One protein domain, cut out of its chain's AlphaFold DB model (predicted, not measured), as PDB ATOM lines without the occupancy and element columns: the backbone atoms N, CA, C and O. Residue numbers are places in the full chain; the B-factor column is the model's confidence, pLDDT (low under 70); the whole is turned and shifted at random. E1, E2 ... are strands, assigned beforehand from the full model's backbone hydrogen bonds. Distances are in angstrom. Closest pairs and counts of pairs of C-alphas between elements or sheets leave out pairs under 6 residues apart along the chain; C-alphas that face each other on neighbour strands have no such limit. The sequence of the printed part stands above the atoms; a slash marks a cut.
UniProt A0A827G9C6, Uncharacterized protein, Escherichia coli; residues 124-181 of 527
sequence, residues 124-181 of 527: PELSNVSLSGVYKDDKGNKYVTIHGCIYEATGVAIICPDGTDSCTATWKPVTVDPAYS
ATOM      1  N   PRO A 124     -35.109 -33.246 -37.692       88.75
ATOM      2  CA  PRO A 124     -34.915 -31.853 -37.326       88.75
ATOM      3  C   PRO A 124     -33.460 -31.415 -37.532       88.75
ATOM      4  O   PRO A 124     -32.517 -32.204 -37.410       88.75
ATOM      5  N   GLU A 125     -33.288 -30.120 -37.788       89.38
ATOM      6  CA  GLU A 125     -31.978 -29.471 -37.792       89.38
ATOM      7  C   GLU A 125     -31.430 -29.389 -36.354       89.38
ATOM      8  O   GLU A 125     -32.139 -29.018 -35.414       89.38
ATOM      9  N   LEU A 126     -30.153 -29.725 -36.167       87.38
ATOM     10  CA  LEU A 126     -29.495 -29.708 -34.859       87.38
ATOM     11  C   LEU A 126     -28.666 -28.432 -34.722       87.38
ATOM     12  O   LEU A 126     -27.582 -28.315 -35.288       87.38
ATOM     13  N   SER A 127     -29.183 -27.457 -33.980       87.69
ATOM     14  CA  SER A 127     -28.571 -26.128 -33.871       87.69
ATOM     15  C   SER A 127     -27.421 -26.084 -32.865       87.69
ATOM     16  O   SER A 127     -27.607 -26.413 -31.696       87.69
ATOM     17  N   ASN A 128     -26.260 -25.586 -33.305       85.44
ATOM     18  CA  ASN A 128     -25.068 -25.337 -32.480       85.44
ATOM     19  C   ASN A 128     -24.585 -26.555 -31.673       85.44
ATOM     20  O   ASN A 128     -24.210 -26.427 -30.507       85.44
ATOM     21  N   VAL A 129     -24.581 -27.733 -32.295       86.81
ATOM     22  CA  VAL A 129     -24.133 -28.976 -31.654       86.81
ATOM     23  C   VAL A 129     -22.700 -29.285 -32.076       86.81
ATOM     24  O   VAL A 129     -22.373 -29.216 -33.263       86.81
ATOM     25  N   SER A 130     -21.852 -29.622 -31.102       87.88
ATOM     26  CA  SER A 130     -20.496 -30.124 -31.342       87.88
ATOM     27  C   SER A 130     -20.550 -31.620 -31.624       87.88
ATOM     28  O   SER A 130     -21.018 -32.377 -30.778       87.88
ATOM     29  N   LEU A 131     -20.072 -32.051 -32.791       87.69
ATOM     30  CA  LEU A 131     -20.048 -33.457 -33.198       87.69
ATOM     31  C   LEU A 131     -18.653 -33.864 -33.657       87.69
ATOM     32  O   LEU A 131     -17.993 -33.083 -34.337       87.69
ATOM     33  N   SER A 132     -18.240 -35.077 -33.290       87.12
ATOM     34  CA  SER A 132     -17.024 -35.758 -33.751       87.12
ATOM     35  C   SER A 132     -17.290 -36.610 -35.001       87.12
ATOM     36  O   SER A 132     -18.446 -36.823 -35.378       87.12
ATOM     37  N   GLY A 133     -16.231 -37.081 -35.670       86.50
ATOM     38  CA  GLY A 133     -16.342 -37.863 -36.906       86.50
ATOM     39  C   GLY A 133     -16.720 -37.040 -38.141       86.50
ATOM     40  O   GLY A 133     -17.318 -37.566 -39.079       86.50
ATOM     41  N   VAL A 134     -16.411 -35.740 -38.144       91.12
ATOM     42  CA  VAL A 134     -16.764 -34.831 -39.238       91.12
ATOM     43  C   VAL A 134     -15.813 -35.017 -40.412       91.12
ATOM     44  O   VAL A 134     -14.601 -34.817 -40.299       91.12
ATOM     45  N   TYR A 135     -16.376 -35.328 -41.574       91.62
ATOM     46  CA  TYR A 135     -15.649 -35.449 -42.834       91.62
ATOM     47  C   TYR A 135     -15.962 -34.276 -43.764       91.62
ATOM     48  O   TYR A 135     -16.853 -33.468 -43.499       91.62
ATOM     49  N   LYS A 136     -15.181 -34.128 -44.838       92.25
ATOM     50  CA  LYS A 136     -15.325 -33.022 -45.791       92.25
ATOM     51  C   LYS A 136     -15.389 -33.538 -47.217       92.25
ATOM     52  O   LYS A 136     -14.728 -34.525 -47.528       92.25
ATOM     53  N   ASP A 137     -16.147 -32.851 -48.062       91.44
ATOM     54  CA  ASP A 137     -16.081 -33.063 -49.509       91.44
ATOM     55  C   ASP A 137     -14.910 -32.291 -50.144       91.44
ATOM     56  O   ASP A 137     -14.213 -31.506 -49.491       91.44
ATOM     57  N   ASP A 138     -14.728 -32.476 -51.451       92.56
ATOM     58  CA  ASP A 138     -13.695 -31.796 -52.244       92.56
ATOM     59  C   ASP A 138     -13.845 -30.265 -52.267       92.56
ATOM     60  O   ASP A 138     -12.903 -29.540 -52.592       92.56
ATOM     61  N   LYS A 139     -15.036 -29.751 -51.933       91.31
ATOM     62  CA  LYS A 139     -15.341 -28.316 -51.863       91.31
ATOM     63  C   LYS A 139     -15.102 -27.750 -50.461       91.31
ATOM     64  O   LYS A 139     -15.173 -26.536 -50.278       91.31
ATOM     65  N   GLY A 140     -14.787 -28.601 -49.485       89.06
ATOM     66  CA  GLY A 140     -14.575 -28.234 -48.091       89.06
ATOM     67  C   GLY A 140     -15.858 -28.110 -47.268       89.06
ATOM     68  O   GLY A 140     -15.767 -27.695 -46.105       89.06
ATOM     69  N   ASN A 141     -17.021 -28.477 -47.820       92.06
ATOM     70  CA  ASN A 141     -18.254 -28.593 -47.042       92.06
ATOM     71  C   ASN A 141     -18.095 -29.748 -46.057       92.06
ATOM     72  O   ASN A 141     -17.421 -30.734 -46.357       92.06
ATOM     73  N   LYS A 142     -18.678 -29.608 -44.868       94.25
ATOM     74  CA  LYS A 142     -18.458 -30.543 -43.763       94.25
ATOM     75  C   LYS A 142     -19.718 -31.343 -43.508       94.25
ATOM     76  O   LYS A 142     -20.803 -30.768 -43.480       94.25
ATOM     77  N   TYR A 143     -19.550 -32.632 -43.262       94.56
ATOM     78  CA  TYR A 143     -20.649 -33.560 -43.085       94.56
ATOM     79  C   TYR A 143     -20.404 -34.491 -41.907       94.56
ATOM     80  O   TYR A 143     -19.266 -34.728 -41.499       94.56
ATOM     81  N   VAL A 144     -21.490 -35.036 -41.378       92.88
ATOM     82  CA  VAL A 144     -21.479 -36.070 -40.344       92.88
ATOM     83  C   VAL A 144     -22.626 -37.038 -40.603       92.88
ATOM     84  O   VAL A 144     -23.710 -36.622 -41.014       92.88
ATOM     85  N   THR A 145     -22.405 -38.326 -40.353       92.69
ATOM     86  CA  THR A 145     -23.480 -39.322 -40.397       92.69
ATOM     87  C   THR A 145     -24.042 -39.511 -38.992       92.69
ATOM     88  O   THR A 145     -23.325 -39.891 -38.067       92.69
ATOM     89  N   ILE A 146     -25.344 -39.278 -38.833       91.81
ATOM     90  CA  ILE A 146     -26.068 -39.508 -37.583       91.81
ATOM     91  C   ILE A 146     -27.201 -40.478 -37.866       91.81
ATOM     92  O   ILE A 146     -28.124 -40.166 -38.620       91.81
ATOM     93  N   HIS A 147     -27.154 -41.643 -37.217       90.00
ATOM     94  CA  HIS A 147     -28.230 -42.635 -37.243       90.00
ATOM     95  C   HIS A 147     -28.667 -42.935 -38.695       90.00
ATOM     96  O   HIS A 147     -29.830 -42.789 -39.055       90.00
ATOM     97  N   GLY A 148     -27.689 -43.228 -39.561       90.00
ATOM     98  CA  GLY A 148     -27.905 -43.575 -40.973       90.00
ATOM     99  C   GLY A 148     -28.256 -42.429 -41.928       90.00
ATOM    100  O   GLY A 148     -28.481 -42.691 -43.103       90.00
ATOM    101  N   CYS A 149     -28.292 -41.177 -41.468       93.75
ATOM    102  CA  CYS A 149     -28.533 -40.011 -42.322       93.75
ATOM    103  C   CYS A 149     -27.323 -39.078 -42.330       93.75
ATOM    104  O   CYS A 149     -26.699 -38.862 -41.289       93.75
ATOM    105  N   ILE A 150     -27.030 -38.491 -43.487       95.44
ATOM    106  CA  ILE A 150     -25.961 -37.509 -43.665       95.44
ATOM    107  C   ILE A 150     -26.503 -36.116 -43.351       95.44
ATOM    108  O   ILE A 150     -27.550 -35.703 -43.859       95.44
ATOM    109  N   TYR A 151     -25.761 -35.383 -42.526       95.19
ATOM    110  CA  TYR A 151     -26.024 -33.995 -42.174       95.19
ATOM    111  C   TYR A 151     -24.902 -33.103 -42.684       95.19
ATOM    112  O   TYR A 151     -23.731 -33.417 -42.489       95.19
ATOM    113  N   GLU A 152     -25.257 -31.968 -43.273       96.12
ATOM    114  CA  GLU A 152     -24.332 -30.919 -43.694       96.12
ATOM    115  C   GLU A 152     -24.214 -29.844 -42.604       96.12
ATOM    116  O   GLU A 152     -25.207 -29.425 -41.996       96.12
ATOM    117  N   ALA A 153     -22.988 -29.386 -42.351       94.94
ATOM    118  CA  ALA A 153     -22.720 -28.257 -41.478       94.94
ATOM    119  C   ALA A 153     -23.140 -26.952 -42.164       94.94
ATOM    120  O   ALA A 153     -22.573 -26.536 -43.171       94.94
ATOM    121  N   THR A 154     -24.098 -26.271 -41.558       90.69
ATOM    122  CA  THR A 154     -24.660 -25.004 -42.013       90.69
ATOM    123  C   THR A 154     -24.584 -23.948 -40.907       90.69
ATOM    124  O   THR A 154     -24.248 -24.226 -39.749       90.69
ATOM    125  N   GLY A 155     -24.899 -22.706 -41.271       81.81
ATOM    126  CA  GLY A 155     -24.930 -21.571 -40.354       81.81
ATOM    127  C   GLY A 155     -23.681 -20.691 -40.410       81.81
ATOM    128  O   GLY A 155     -22.711 -20.968 -41.108       81.81
ATOM    129  N   VAL A 156     -23.740 -19.573 -39.683       71.12
ATOM    130  CA  VAL A 156     -22.726 -18.503 -39.743       71.12
ATOM    131  C   VAL A 156     -21.459 -18.858 -38.952       71.12
ATOM    132  O   VAL A 156     -20.375 -18.384 -39.280       71.12
ATOM    133  N   ALA A 157     -21.578 -19.703 -37.925       76.75
ATOM    134  CA  ALA A 157     -20.474 -20.106 -37.061       76.75
ATOM    135  C   ALA A 157     -20.244 -21.621 -37.160       76.75
ATOM    136  O   ALA A 157     -20.854 -22.397 -36.430       76.75
ATOM    137  N   ILE A 158     -19.357 -22.029 -38.072       88.00
ATOM    138  CA  ILE A 158     -18.820 -23.393 -38.133       88.00
ATOM    139  C   ILE A 158     -17.443 -23.365 -37.474       88.00
ATOM    140  O   ILE A 158     -16.480 -22.853 -38.049       88.00
ATOM    141  N   ILE A 159     -17.345 -23.910 -36.265       90.12
ATOM    142  CA  ILE A 159     -16.122 -23.896 -35.460       90.12
ATOM    143  C   ILE A 159     -15.581 -25.316 -35.408       90.12
ATOM    144  O   ILE A 159     -16.209 -26.185 -34.818       90.12
ATOM    145  N   CYS A 160     -14.417 -25.552 -36.004       89.81
ATOM    146  CA  CYS A 160     -13.734 -26.840 -35.907       89.81
ATOM    147  C   CYS A 160     -12.321 -26.590 -35.390       89.81
ATOM    148  O   CYS A 160     -11.556 -25.932 -36.100       89.81
ATOM    149  N   PRO A 161     -11.980 -27.045 -34.176       87.12
ATOM    150  CA  PRO A 161     -10.628 -26.931 -33.655       87.12
ATOM    151  C   PRO A 161      -9.615 -27.622 -34.576       87.12
ATOM    152  O   PRO A 161      -9.853 -28.734 -35.059       87.12
ATOM    153  N   ASP A 162      -8.481 -26.962 -34.812       80.06
ATOM    154  CA  ASP A 162      -7.420 -27.489 -35.669       80.06
ATOM    155  C   ASP A 162      -6.887 -28.827 -35.141       80.06
ATOM    156  O   ASP A 162      -6.664 -29.003 -33.944       80.06
ATOM    157  N   GLY A 163      -6.670 -29.778 -36.052       77.38
ATOM    158  CA  GLY A 163      -6.173 -31.114 -35.713       77.38
ATOM    159  C   GLY A 163      -7.219 -32.057 -35.110       77.38
ATOM    160  O   GLY A 163      -6.855 -33.160 -34.714       77.38
ATOM    161  N   THR A 164      -8.494 -31.656 -35.063       81.81
ATOM    162  CA  THR A 164      -9.607 -32.513 -34.631       81.81
ATOM    163  C   THR A 164     -10.601 -32.748 -35.767       81.81
ATOM    164  O   THR A 164     -10.725 -31.944 -36.691       81.81
ATOM    165  N   ASP A 165     -11.327 -33.856 -35.680       84.31
ATOM    166  CA  ASP A 165     -12.488 -34.194 -36.503       84.31
ATOM    167  C   ASP A 165     -13.805 -33.727 -35.852       84.31
ATOM    168  O   ASP A 165     -14.885 -34.178 -36.233       84.31
ATOM    169  N   SER A 166     -13.722 -32.826 -34.867       87.88
ATOM    170  CA  SER A 166     -14.867 -32.286 -34.145       87.88
ATOM    171  C   SER A 166     -15.234 -30.896 -34.652       87.88
ATOM    172  O   SER A 166     -14.370 -30.037 -34.850       87.88
ATOM    173  N   CYS A 167     -16.525 -30.657 -34.864       90.56
ATOM    174  CA  CYS A 167     -17.043 -29.364 -35.286       90.56
ATOM    175  C   CYS A 167     -18.328 -29.000 -34.551       90.56
ATOM    176  O   CYS A 167     -19.256 -29.801 -34.463       90.56
ATOM    177  N   THR A 168     -18.422 -27.741 -34.137       90.94
ATOM    178  CA  THR A 168     -19.663 -27.102 -33.701       90.94
ATOM    179  C   THR A 168     -20.275 -26.352 -34.873       90.94
ATOM    180  O   THR A 168     -19.652 -25.442 -35.425       90.94
ATOM    181  N   ALA A 169     -21.490 -26.735 -35.256       92.00
ATOM    182  CA  ALA A 169     -22.240 -26.116 -36.344       92.00
ATOM    183  C   ALA A 169     -23.750 -26.312 -36.150       92.00
ATOM    184  O   ALA A 169     -24.192 -26.975 -35.207       92.00
ATOM    185  N   THR A 170     -24.547 -25.734 -37.051       92.25
ATOM    186  CA  THR A 170     -25.946 -26.138 -37.225       92.25
ATOM    187  C   THR A 170     -26.006 -27.241 -38.269       92.25
ATOM    188  O   THR A 170     -25.612 -27.033 -39.411       92.25
ATOM    189  N   TRP A 171     -26.474 -28.422 -37.892       92.75
ATOM    190  CA  TRP A 171     -26.457 -29.599 -38.754       92.75
ATOM    191  C   TRP A 171     -27.816 -29.800 -39.406       92.75
ATOM    192  O   TRP A 171     -28.815 -30.000 -38.712       92.75
ATOM    193  N   LYS A 172     -27.842 -29.775 -40.737       95.00
ATOM    194  CA  LYS A 172     -29.055 -29.962 -41.532       95.00
ATOM    195  C   LYS A 172     -29.021 -31.318 -42.239       95.00
ATOM    196  O   LYS A 172     -28.027 -31.585 -42.909       95.00
ATOM    197  N   PRO A 173     -30.056 -32.166 -42.122       95.31
ATOM    198  CA  PRO A 173     -30.082 -33.426 -42.853       95.31
ATOM    199  C   PRO A 173     -30.218 -33.165 -44.353       95.31
ATOM    200  O   PRO A 173     -31.001 -32.308 -44.769       95.31
ATOM    201  N   VAL A 174     -29.454 -33.905 -45.157       96.00
ATOM    202  CA  VAL A 174     -29.397 -33.702 -46.614       96.00
ATOM    203  C   VAL A 174     -29.714 -34.950 -47.425       96.00
ATOM    204  O   VAL A 174     -30.256 -34.804 -48.512       96.00
ATOM    205  N   THR A 175     -29.391 -36.148 -46.930       94.88
ATOM    206  CA  THR A 175     -29.663 -37.419 -47.628       94.88
ATOM    207  C   THR A 175     -29.469 -38.614 -46.683       94.88
ATOM    208  O   THR A 175     -28.949 -38.461 -45.571       94.88
ATOM    209  N   VAL A 176     -29.887 -39.806 -47.105       94.31
ATOM    210  CA  VAL A 176     -29.538 -41.075 -46.448       94.31
ATOM    211  C   VAL A 176     -28.080 -41.463 -46.716       94.31
ATOM    212  O   VAL A 176     -27.552 -41.222 -47.799       94.31
ATOM    213  N   ASP A 177     -27.409 -42.063 -45.732       90.88
ATOM    214  CA  ASP A 177     -26.068 -42.611 -45.941       90.88
ATOM    215  C   ASP A 177     -26.153 -43.864 -46.836       90.88
ATOM    216  O   ASP A 177     -26.825 -44.827 -46.462       90.88
ATOM    217  N   PRO A 178     -25.475 -43.913 -47.997       84.81
ATOM    218  CA  PRO A 178     -25.483 -45.091 -48.860       84.81
ATOM    219  C   PRO A 178     -24.930 -46.348 -48.177       84.81
ATOM    220  O   PRO A 178     -25.326 -47.453 -48.524       84.81
ATOM    221  N   ALA A 179     -24.038 -46.203 -47.193       78.69
ATOM    222  CA  ALA A 179     -23.535 -47.331 -46.411       78.69
ATOM    223  C   ALA A 179     -24.578 -47.880 -45.423       78.69
ATOM    224  O   ALA A 179     -24.373 -48.953 -44.853       78.69
ATOM    225  N   TYR A 180     -25.681 -47.153 -45.216       70.75
ATOM    226  CA  TYR A 180     -26.808 -47.590 -44.403       70.75
ATOM    227  C   TYR A 180     -27.756 -48.526 -45.164       70.75
ATOM    228  O   TYR A 180     -28.536 -49.220 -44.520       70.75
ATOM    229  N   SER A 181     -27.693 -48.592 -46.504       52.44
ATOM    230  CA  SER A 181     -28.525 -49.539 -47.253       52.44
ATOM    231  C   SER A 181     -28.180 -50.963 -46.828       52.44
ATOM    232  O   SER A 181     -27.030 -51.389 -46.961       52.44
TER     233      SER A 181
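AT A GLANCE: This is residues 124 to 181 of the 527 residues of an uncharacterized protein of Escherichia coli (UniProt A0A827G9C6). What is the main picture? One strongly twisted sheet of four strands is folded over on itself by sharp bends in E3 and E4, like a barrel left unclosed, and the link from E1 to E2 joins its two edge strands. What makes it up? The printed part has 58 residues, with no named helix and strands E1, E2, E3, E4 along the chain; the sheet's order is E1 E4 E3 E2, all antiparallel, and the class is all strand. How large is it? It is compact, with a radius of gyration of the C-alphas of 10.8 A and spans of 32 by 23 by 19 A.

IN THESE COORDINATES: Where are the inner strands? E3 is residues 149 to 159, 21.5 A long, and bends by 114 degrees at residue 156. E4 is residues 167 to 176, 20.4 A long, bends by 83 degrees at residue 170 and ends at C-alpha 176 (-29.538, -41.075, -46.448). Where are the edge strands? E1, residues 126 to 131, begins at C-alpha 126 (-29.495, -29.708, -34.859), and E2 is residues 142 to 146.

HOW THE PARTS SIT: How do the neighbours pair? E3 and E4 form an antiparallel hairpin, with N 154 and O 170 within hydrogen-bond range at 2.7 A. E2 and E3 form another, with N 146 and O 149 at 2.8 A; E2 E3 E4 is a meander, each strand the antiparallel neighbour of the one before. What of E1? It is antiparallel to E4, with N 171 and O 126 within hydrogen-bond range at 2.8 A; E1 E2 E3 E4 is a Greek key, four strands in a row of which three, E2 E3 E4, are a meander and the first, E1, is the antiparallel neighbour of the fourth, E4. The closest C-alphas of E1 and E2, those of Leu 131 and Val 144, are 7.7 A apart.

THE WHOLE: How far does it reach? The C-alphas of Asp 162 and Ser 181, the two farthest apart, are 32.6 A apart. Are there cuts, long links or weak places? The printed part has no cut, no link is long, and residue 181 is under 70 in pLDDT.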